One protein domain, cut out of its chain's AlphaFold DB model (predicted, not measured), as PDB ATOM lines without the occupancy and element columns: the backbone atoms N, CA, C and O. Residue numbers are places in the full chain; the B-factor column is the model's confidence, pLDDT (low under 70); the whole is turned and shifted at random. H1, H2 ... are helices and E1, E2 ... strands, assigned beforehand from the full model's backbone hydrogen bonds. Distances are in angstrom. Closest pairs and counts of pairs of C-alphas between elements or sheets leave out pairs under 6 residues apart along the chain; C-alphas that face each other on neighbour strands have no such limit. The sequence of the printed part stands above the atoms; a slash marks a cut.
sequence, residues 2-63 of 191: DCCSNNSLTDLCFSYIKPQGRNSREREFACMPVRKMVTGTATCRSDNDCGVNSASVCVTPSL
ATOM      1  N   ASP A   2     227.184 335.350 138.709       63.62
ATOM      2  CA  ASP A   2     228.159 334.737 139.604       63.62
ATOM      3  C   ASP A   2     229.232 335.779 139.932       63.62
ATOM      4  O   ASP A   2     230.025 336.182 139.088       63.62
ATOM      5  N   CYS A   3     229.175 336.293 141.158       77.12
ATOM      6  CA  CYS A   3     230.048 337.350 141.675       77.12
ATOM      7  C   CYS A   3     231.520 336.919 141.798       77.12
ATOM      8  O   CYS A   3     232.423 337.751 141.741       77.12
ATOM      9  N   CYS A   4     231.763 335.618 141.943       79.94
ATOM     10  CA  CYS A   4     233.088 335.014 141.933       79.94
ATOM     11  C   CYS A   4     233.177 334.031 140.765       79.94
ATOM     12  O   CYS A   4     232.192 333.386 140.406       79.94
ATOM     13  N   SER A   5     234.365 333.898 140.178       74.38
ATOM     14  CA  SER A   5     234.603 332.889 139.152       74.38
ATOM     15  C   SER A   5     234.541 331.489 139.776       74.38
ATOM     16  O   SER A   5     235.118 331.246 140.839       74.38
ATOM     17  N   ASN A   6     233.894 330.544 139.086       66.88
ATOM     18  CA  ASN A   6     233.720 329.145 139.519       66.88
ATOM     19  C   ASN A   6     235.030 328.369 139.788       66.88
ATOM     20  O   ASN A   6     234.987 327.205 140.170       66.88
ATOM     21  N   ASN A   7     236.192 328.989 139.583       64.62
ATOM     22  CA  ASN A   7     237.504 328.368 139.728       64.62
ATOM     23  C   ASN A   7     238.153 328.606 141.108       64.62
ATOM     24  O   ASN A   7     239.268 328.147 141.348       64.62
ATOM     25  N   SER A   8     237.489 329.340 142.009       66.94
ATOM     26  CA  SER A   8     238.023 329.717 143.323       66.94
ATOM     27  C   SER A   8     237.245 329.046 144.463       66.94
ATOM     28  O   SER A   8     236.142 329.441 144.817       66.94
ATOM     29  N   LEU A   9     237.828 328.011 145.078       67.25
ATOM     30  CA  LEU A   9     237.223 327.308 146.228       67.25
ATOM     31  C   LEU A   9     237.310 328.107 147.543       67.25
ATOM     32  O   LEU A   9     236.711 327.726 148.547       67.25
ATOM     33  N   THR A  10     238.109 329.175 147.572       76.69
ATOM     34  CA  THR A  10     238.441 329.931 148.791       76.69
ATOM     35  C   THR A  10     237.785 331.300 148.879       76.69
ATOM     36  O   THR A  10     237.915 331.965 149.915       76.69
ATOM     37  N   ASP A  11     237.121 331.723 147.808       85.06
ATOM     38  CA  ASP A  11     236.636 333.083 147.652       85.06
ATOM     39  C   ASP A  11     235.117 333.088 147.812       85.06
ATOM     40  O   ASP A  11     234.414 332.205 147.319       85.06
ATOM     41  N   LEU A  12     234.603 334.063 148.559       86.31
ATOM     42  CA  LEU A  12     233.165 334.256 148.728       86.31
ATOM     43  C   LEU A  12     232.777 335.642 148.241       86.31
ATOM     44  O   LEU A  12     233.548 336.601 148.328       86.31
ATOM     45  N   CYS A  13     231.541 335.732 147.767       88.06
ATOM     46  CA  CYS A  13     230.947 337.000 147.414       88.06
ATOM     47  C   CYS A  13     230.442 337.724 148.659       88.06
ATOM     48  O   CYS A  13     229.668 337.175 149.451       88.06
ATOM     49  N   PHE A  14     230.817 338.988 148.786       88.38
ATOM     50  CA  PHE A  14     230.302 339.890 149.797       88.38
ATOM     51  C   PHE A  14     229.568 341.052 149.139       88.38
ATOM     52  O   PHE A  14     229.968 341.539 148.088       88.38
ATOM     53  N   SER A  15     228.497 341.503 149.776       88.31
ATOM     54  CA  SER A  15     227.732 342.681 149.392       88.31
ATOM     55  C   SER A  15     227.940 343.808 150.395       88.31
ATOM     56  O   SER A  15     228.028 343.570 151.606       88.31
ATOM     57  N   TYR A  16     228.004 345.032 149.887       87.00
ATOM     58  CA  TYR A  16     228.071 346.251 150.687       87.00
ATOM     59  C   TYR A  16     227.217 347.349 150.060       87.00
ATOM     60  O   TYR A  16     226.809 347.271 148.898       87.00
ATOM     61  N   ILE A  17     226.911 348.370 150.856       82.69
ATOM     62  CA  ILE A  17     226.142 349.530 150.409       82.69
ATOM     63  C   ILE A  17     227.125 350.669 150.192       82.69
ATOM     64  O   ILE A  17     227.825 351.078 151.113       82.69
ATOM     65  N   LYS A  18     227.166 351.202 148.975       76.81
ATOM     66  CA  LYS A  18     227.977 352.381 148.685       76.81
ATOM     67  C   LYS A  18     227.206 353.643 149.077       76.81
ATOM     68  O   LYS A  18     226.067 353.810 148.631       76.81
ATOM     69  N   PRO A  19     227.789 354.560 149.865       67.75
ATOM     70  CA  PRO A  19     227.177 355.857 150.114       67.75
ATOM     71  C   PRO A  19     227.321 356.731 148.857       67.75
ATOM     72  O   PRO A  19     228.270 357.501 148.726       67.75
ATOM     73  N   GLN A  20     226.406 356.596 147.894       61.09
ATOM     74  CA  GLN A  20     226.277 357.553 146.791       61.09
ATOM     75  C   GLN A  20     225.367 358.721 147.191       61.09
ATOM     76  O   GLN A  20     224.364 358.553 147.891       61.09
ATOM     77  N   GLY A  21     225.740 359.926 146.755       54.19
ATOM     78  CA  GLY A  21     225.033 361.165 147.058       54.19
ATOM     79  C   GLY A  21     223.554 361.120 146.659       54.19
ATOM     80  O   GLY A  21     223.216 360.820 145.522       54.19
ATOM     81  N   ARG A  22     222.697 361.470 147.625       53.19
ATOM     82  CA  ARG A  22     221.276 361.839 147.488       53.19
ATOM     83  C   ARG A  22     220.422 360.840 146.670       53.19
ATOM     84  O   ARG A  22     220.012 361.121 145.554       53.19
ATOM     85  N   ASN A  23     220.056 359.735 147.332       54.53
ATOM     86  CA  ASN A  23     218.840 358.910 147.126       54.53
ATOM     87  C   ASN A  23     218.916 357.560 146.387       54.53
ATOM     88  O   ASN A  23     217.868 356.935 146.244       54.53
ATOM     89  N   SER A  24     220.092 357.011 146.070       55.25
ATOM     90  CA  SER A  24     220.184 355.619 145.582       55.25
ATOM     91  C   SER A  24     221.183 354.799 146.397       55.25
ATOM     92  O   SER A  24     222.387 355.015 146.325       55.25
ATOM     93  N   ARG A  25     220.675 353.856 147.206       64.31
ATOM     94  CA  ARG A  25     221.494 352.844 147.900       64.31
ATOM     95  C   ARG A  25     221.676 351.652 146.969       64.31
ATOM     96  O   ARG A  25     220.874 350.719 147.003       64.31
ATOM     97  N   GLU A  26     222.692 351.700 146.122       74.81
ATOM     98  CA  GLU A  26     223.021 350.568 145.259       74.81
ATOM     99  C   GLU A  26     223.840 349.529 146.039       74.81
ATOM    100  O   GLU A  26     224.749 349.875 146.804       74.81
ATOM    101  N   ARG A  27     223.463 348.252 145.900       78.75
ATOM    102  CA  ARG A  27     224.203 347.125 146.478       78.75
ATOM    103  C   ARG A  27     225.270 346.708 145.481       78.75
ATOM    104  O   ARG A  27     224.941 346.193 144.417       78.75
ATOM    105  N   GLU A  28     226.527 346.920 145.841       84.44
ATOM    106  CA  GLU A  28     227.667 346.426 145.074       84.44
ATOM    107  C   GLU A  28     228.142 345.090 145.661       84.44
ATOM    108  O   GLU A  28     227.920 344.786 146.840       84.44
ATOM    109  N   PHE A  29     228.780 344.280 144.818       86.62
ATOM    110  CA  PHE A  29     229.288 342.960 145.170       86.62
ATOM    111  C   PHE A  29     230.796 342.896 144.928       86.62
ATOM    112  O   PHE A  29     231.278 343.339 143.888       86.62
ATOM    113  N   ALA A  30     231.535 342.322 145.874       86.62
ATOM    114  CA  ALA A  30     232.973 342.108 145.780       86.62
ATOM    115  C   ALA A  30     233.325 340.655 146.114       86.62
ATOM    116  O   ALA A  30     232.860 340.098 147.111       86.62
ATOM    117  N   CYS A  31     234.184 340.057 145.290       87.25
ATOM    118  CA  CYS A  31     234.743 338.737 145.543       87.25
ATOM    119  C   CYS A  31     236.002 338.873 146.409       87.25
ATOM    120  O   CYS A  31     236.922 339.609 146.039       87.25
ATOM    121  N   MET A  32     236.049 338.201 147.565       86.25
ATOM    122  CA  MET A  32     237.188 338.292 148.488       86.25
ATOM    123  C   MET A  32     237.650 336.930 149.029       86.25
ATOM    124  O   MET A  32     236.815 336.067 149.326       86.25
ATOM    125  N   PRO A  33     238.969 336.756 149.261       86.50
ATOM    126  CA  PRO A  33     239.525 335.555 149.872       86.50
ATOM    127  C   PRO A  33     239.215 335.510 151.373       86.50
ATOM    128  O   PRO A  33     239.778 336.250 152.188       86.50
ATOM    129  N   VAL A  34     238.344 334.582 151.762       85.69
ATOM    130  CA  VAL A  34     237.702 334.565 153.086       85.69
ATOM    131  C   VAL A  34     238.700 334.375 154.222       85.69
ATOM    132  O   VAL A  34     238.647 335.081 155.226       85.69
ATOM    133  N   ARG A  35     239.635 333.428 154.073       82.00
ATOM    134  CA  ARG A  35     240.602 333.099 155.134       82.00
ATOM    135  C   ARG A  35     241.498 334.281 155.489       82.00
ATOM    136  O   ARG A  35     241.802 334.453 156.660       82.00
ATOM    137  N   LYS A  36     241.898 335.086 154.495       82.00
ATOM    138  CA  LYS A  36     242.741 336.273 154.708       82.00
ATOM    139  C   LYS A  36     241.961 337.414 155.351       82.00
ATOM    140  O   LYS A  36     242.503 338.127 156.185       82.00
ATOM    141  N   MET A  37     240.693 337.568 154.975       81.06
ATOM    142  CA  MET A  37     239.819 338.580 155.558       81.06
ATOM    143  C   MET A  37     239.563 338.280 157.041       81.06
ATOM    144  O   MET A  37     239.817 339.115 157.898       81.06
ATOM    145  N   VAL A  38     239.135 337.057 157.360       79.81
ATOM    146  CA  VAL A  38     238.694 336.688 158.714       79.81
ATOM    147  C   VAL A  38     239.793 336.786 159.776       79.81
ATOM    148  O   VAL A  38     239.481 337.031 160.943       79.81
ATOM    149  N   THR A  39     241.054 336.565 159.408       75.75
ATOM    150  CA  THR A  39     242.189 336.670 160.337       75.75
ATOM    151  C   THR A  39     242.622 338.112 160.596       75.75
ATOM    152  O   THR A  39     243.262 338.359 161.612       75.75
ATOM    153  N   GLY A  40     242.284 339.053 159.707       70.06
ATOM    154  CA  GLY A  40     242.732 340.446 159.773       70.06
ATOM    155  C   GLY A  40     241.642 341.476 160.079       70.06
ATOM    156  O   GLY A  40     241.982 342.623 160.359       70.06
ATOM    157  N   THR A  41     240.356 341.110 160.026       75.12
ATOM    158  CA  THR A  41     239.242 342.062 160.181       75.12
ATOM    159  C   THR A  41     238.328 341.748 161.370       75.12
ATOM    160  O   THR A  41     238.054 340.594 161.714       75.12
ATOM    161  N   ALA A  42     237.844 342.812 162.019       78.69
ATOM    162  CA  ALA A  42     236.845 342.729 163.080       78.69
ATOM    163  C   ALA A  42     235.438 342.496 162.504       78.69
ATOM    164  O   ALA A  42     235.152 342.817 161.352       78.69
ATOM    165  N   THR A  43     234.541 341.939 163.319       85.12
ATOM    166  CA  THR A  43     233.122 341.807 162.963       85.12
ATOM    167  C   THR A  43     232.428 343.160 163.068       85.12
ATOM    168  O   THR A  43     232.506 343.796 164.116       85.12
ATOM    169  N   CYS A  44     231.711 343.553 162.021       86.38
ATOM    170  CA  CYS A  44     230.940 344.791 161.959       86.38
ATOM    171  C   CYS A  44     229.451 344.492 161.742       86.38
ATOM    172  O   CYS A  44     229.087 343.446 161.194       86.38
ATOM    173  N   ARG A  45     228.584 345.412 162.172       85.94
ATOM    174  CA  ARG A  45     227.147 345.424 161.862       85.94
ATOM    175  C   ARG A  45     226.788 346.584 160.932       85.94
ATOM    176  O   ARG A  45     225.840 346.470 160.158       85.94
ATOM    177  N   SER A  46     227.524 347.687 161.022       82.19
ATOM    178  CA  SER A  46     227.378 348.889 160.206       82.19
ATOM    179  C   SER A  46     228.741 349.492 159.870       82.19
ATOM    180  O   SER A  46     229.733 349.187 160.530       82.19
ATOM    181  N   ASP A  47     228.789 350.381 158.877       82.62
ATOM    182  CA  ASP A  47     230.032 351.049 158.457       82.62
ATOM    183  C   ASP A  47     230.685 351.865 159.585       82.62
ATOM    184  O   ASP A  47     231.902 352.016 159.622       82.62
ATOM    185  N   ASN A  48     229.897 352.324 160.562       81.50
ATOM    186  CA  ASN A  48     230.404 353.050 161.728       81.50
ATOM    187  C   ASN A  48     231.260 352.169 162.652       81.50
ATOM    188  O   ASN A  48     232.104 352.684 163.385       81.50
ATOM    189  N   ASP A  49     231.067 350.847 162.611       82.12
ATOM    190  CA  ASP A  49     231.831 349.900 163.428       82.12
ATOM    191  C   ASP A  49     233.243 349.677 162.866       82.12
ATOM    192  O   ASP A  49     234.114 349.145 163.554       82.12
ATOM    193  N   CYS A  50     233.490 350.082 161.615       78.56
ATOM    194  CA  CYS A  50     234.743 349.836 160.905       78.56
ATOM    195  C   CYS A  50     235.871 350.830 161.243       78.56
ATOM    196  O   CYS A  50     236.933 350.770 160.634       78.56
ATOM    197  N   GLY A  51     235.700 351.686 162.255       71.19
ATOM    198  CA  GLY A  51     236.705 352.665 162.667       71.19
ATOM    199  C   GLY A  51     236.699 353.916 161.783       71.19
ATOM    200  O   GLY A  51     236.672 353.851 160.561       71.19
ATOM    201  N   VAL A  52     236.728 355.087 162.420       60.84
ATOM    202  CA  VAL A  52     236.440 356.385 161.776       60.84
ATOM    203  C   VAL A  52     237.533 356.840 160.789       60.84
ATOM    204  O   VAL A  52     237.270 357.667 159.922       60.84
ATOM    205  N   ASN A  53     238.749 356.288 160.881       59.34
ATOM    206  CA  ASN A  53     239.929 356.768 160.144       59.34
ATOM    207  C   ASN A  53     240.383 355.863 158.986       59.34
ATOM    208  O   ASN A  53     241.405 356.143 158.359       59.34
ATOM    209  N   SER A  54     239.657 354.788 158.691       61.28
ATOM    210  CA  SER A  54     239.958 353.887 157.579       61.28
ATOM    211  C   SER A  54     238.840 353.949 156.547       61.28
ATOM    212  O   SER A  54     237.664 353.975 156.897       61.28
ATOM    213  N   ALA A  55     239.191 353.943 155.258       72.25
ATOM    214  CA  ALA A  55     238.254 353.781 154.142       72.25
ATOM    215  C   ALA A  55     237.678 352.345 154.090       72.25
ATOM    216  O   ALA A  55     237.708 351.673 153.062       72.25
ATOM    217  N   SER A  56     237.236 351.839 155.237       79.31
ATOM    218  CA  SER A  56     236.741 350.491 155.474       79.31
ATOM    219  C   SER A  56     235.222 350.506 155.517       79.31
ATOM    220  O   SER A  56     234.625 351.287 156.251       79.31
ATOM    221  N   VAL A  57     234.615 349.616 154.742       84.25
ATOM    222  CA  VAL A  57     233.163 349.458 154.632       84.25
ATOM    223  C   VAL A  57     232.776 348.120 155.244       84.25
ATOM    224  O   VAL A  57     233.522 347.141 155.122       84.25
ATOM    225  N   CYS A  58     231.616 348.063 155.893       86.50
ATOM    226  CA  CYS A  58     231.106 346.819 156.431       86.50
ATOM    227  C   CYS A  58     230.507 345.967 155.309       86.50
ATOM    228  O   CYS A  58     229.602 346.380 154.583       86.50
ATOM    229  N   VAL A  59     231.024 344.748 155.171       87.25
ATOM    230  CA  VAL A  59     230.640 343.817 154.109       87.25
ATOM    231  C   VAL A  59     229.862 342.637 154.688       87.25
ATOM    232  O   VAL A  59     230.189 342.122 155.758       87.25
ATOM    233  N   THR A  60     228.837 342.174 153.972       88.31
ATOM    234  CA  THR A  60     228.007 341.025 154.379       88.31
ATOM    235  C   THR A  60     228.051 339.918 153.330       88.31
ATOM    236  O   THR A  60     227.976 340.215 152.140       88.31
ATOM    237  N   PRO A  61     228.188 338.638 153.717       88.44
ATOM    238  CA  PRO A  61     228.284 337.549 152.751       88.44
ATOM    239  C   PRO A  61     226.972 337.406 151.970       88.44
ATOM    240  O   PRO A  61     225.898 337.269 152.557       88.44
ATOM    241  N   SER A  62     227.066 337.424 150.641       85.94
ATOM    242  CA  SER A  62     225.928 337.264 149.736       85.94
ATOM    243  C   SER A  62     225.712 335.782 149.445       85.94
ATOM    244  O   SER A  62     226.156 335.263 148.423       85.94
ATOM    245  N   LEU A  63     225.065 335.101 150.386       83.31
ATOM    246  CA  LEU A  63     224.770 333.670 150.342       83.31
ATOM    247  C   LEU A  63     223.282 333.416 150.068       83.31
ATOM    248  O   LEU A  63     222.441 334.301 150.240       83.31
TER     249      LEU A  63
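Overview. This is residues 2 to 63 of the 191 residues of the protein "Endopeptidase S2P" of Poeciliopsis prolifica (blackstripe livebearer) (UniProt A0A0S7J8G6). A long two-stranded hairpin, E1 and E2, forms one side, and the rest loops away through two short helices, H1 and H2, before residues 60 to 61 return to pair with E1. The 62 printed residues run E1, E2, H1, H2, antiparallel in sheet order E1 - E2; the class is mixed, with under half the residues in named elements. The whole is only just loose, close to compact, radius of gyration of the C-alphas 12.8 A, spans 38 by 26 by 17 A.

Arrangement. E1, residues 11 to 17, and E2, residues 27 to 33, are an antiparallel hairpin at 150 degrees; N 14 and O 30 are 2.9 A apart, within hydrogen-bond range. H1, residues 34 to 40, follows E2 by a tight link; 1 of 3 O i to N i+4 and 2 of 4 O i to N i+3 pairs are within range. H2, residues 47 to 50, is apart from E1, E2 and H1.

Along the chain. E1 spans 19.7 A from C-alpha 11 at (236.636, 333.083, 147.652), E2 19.5 A, H1 10.2 A, and H2 5.4 A to C-alpha 50 at (234.743, 349.836, 160.905).

Size, cuts and confidence. The C-alphas farthest apart, of Leu 9 and Arg 22, stand 38.1 A apart. The printed part has no cut and no long link. Residues 2, 6 to 9, 19 to 25 and 52 to 54 have pLDDT under 70.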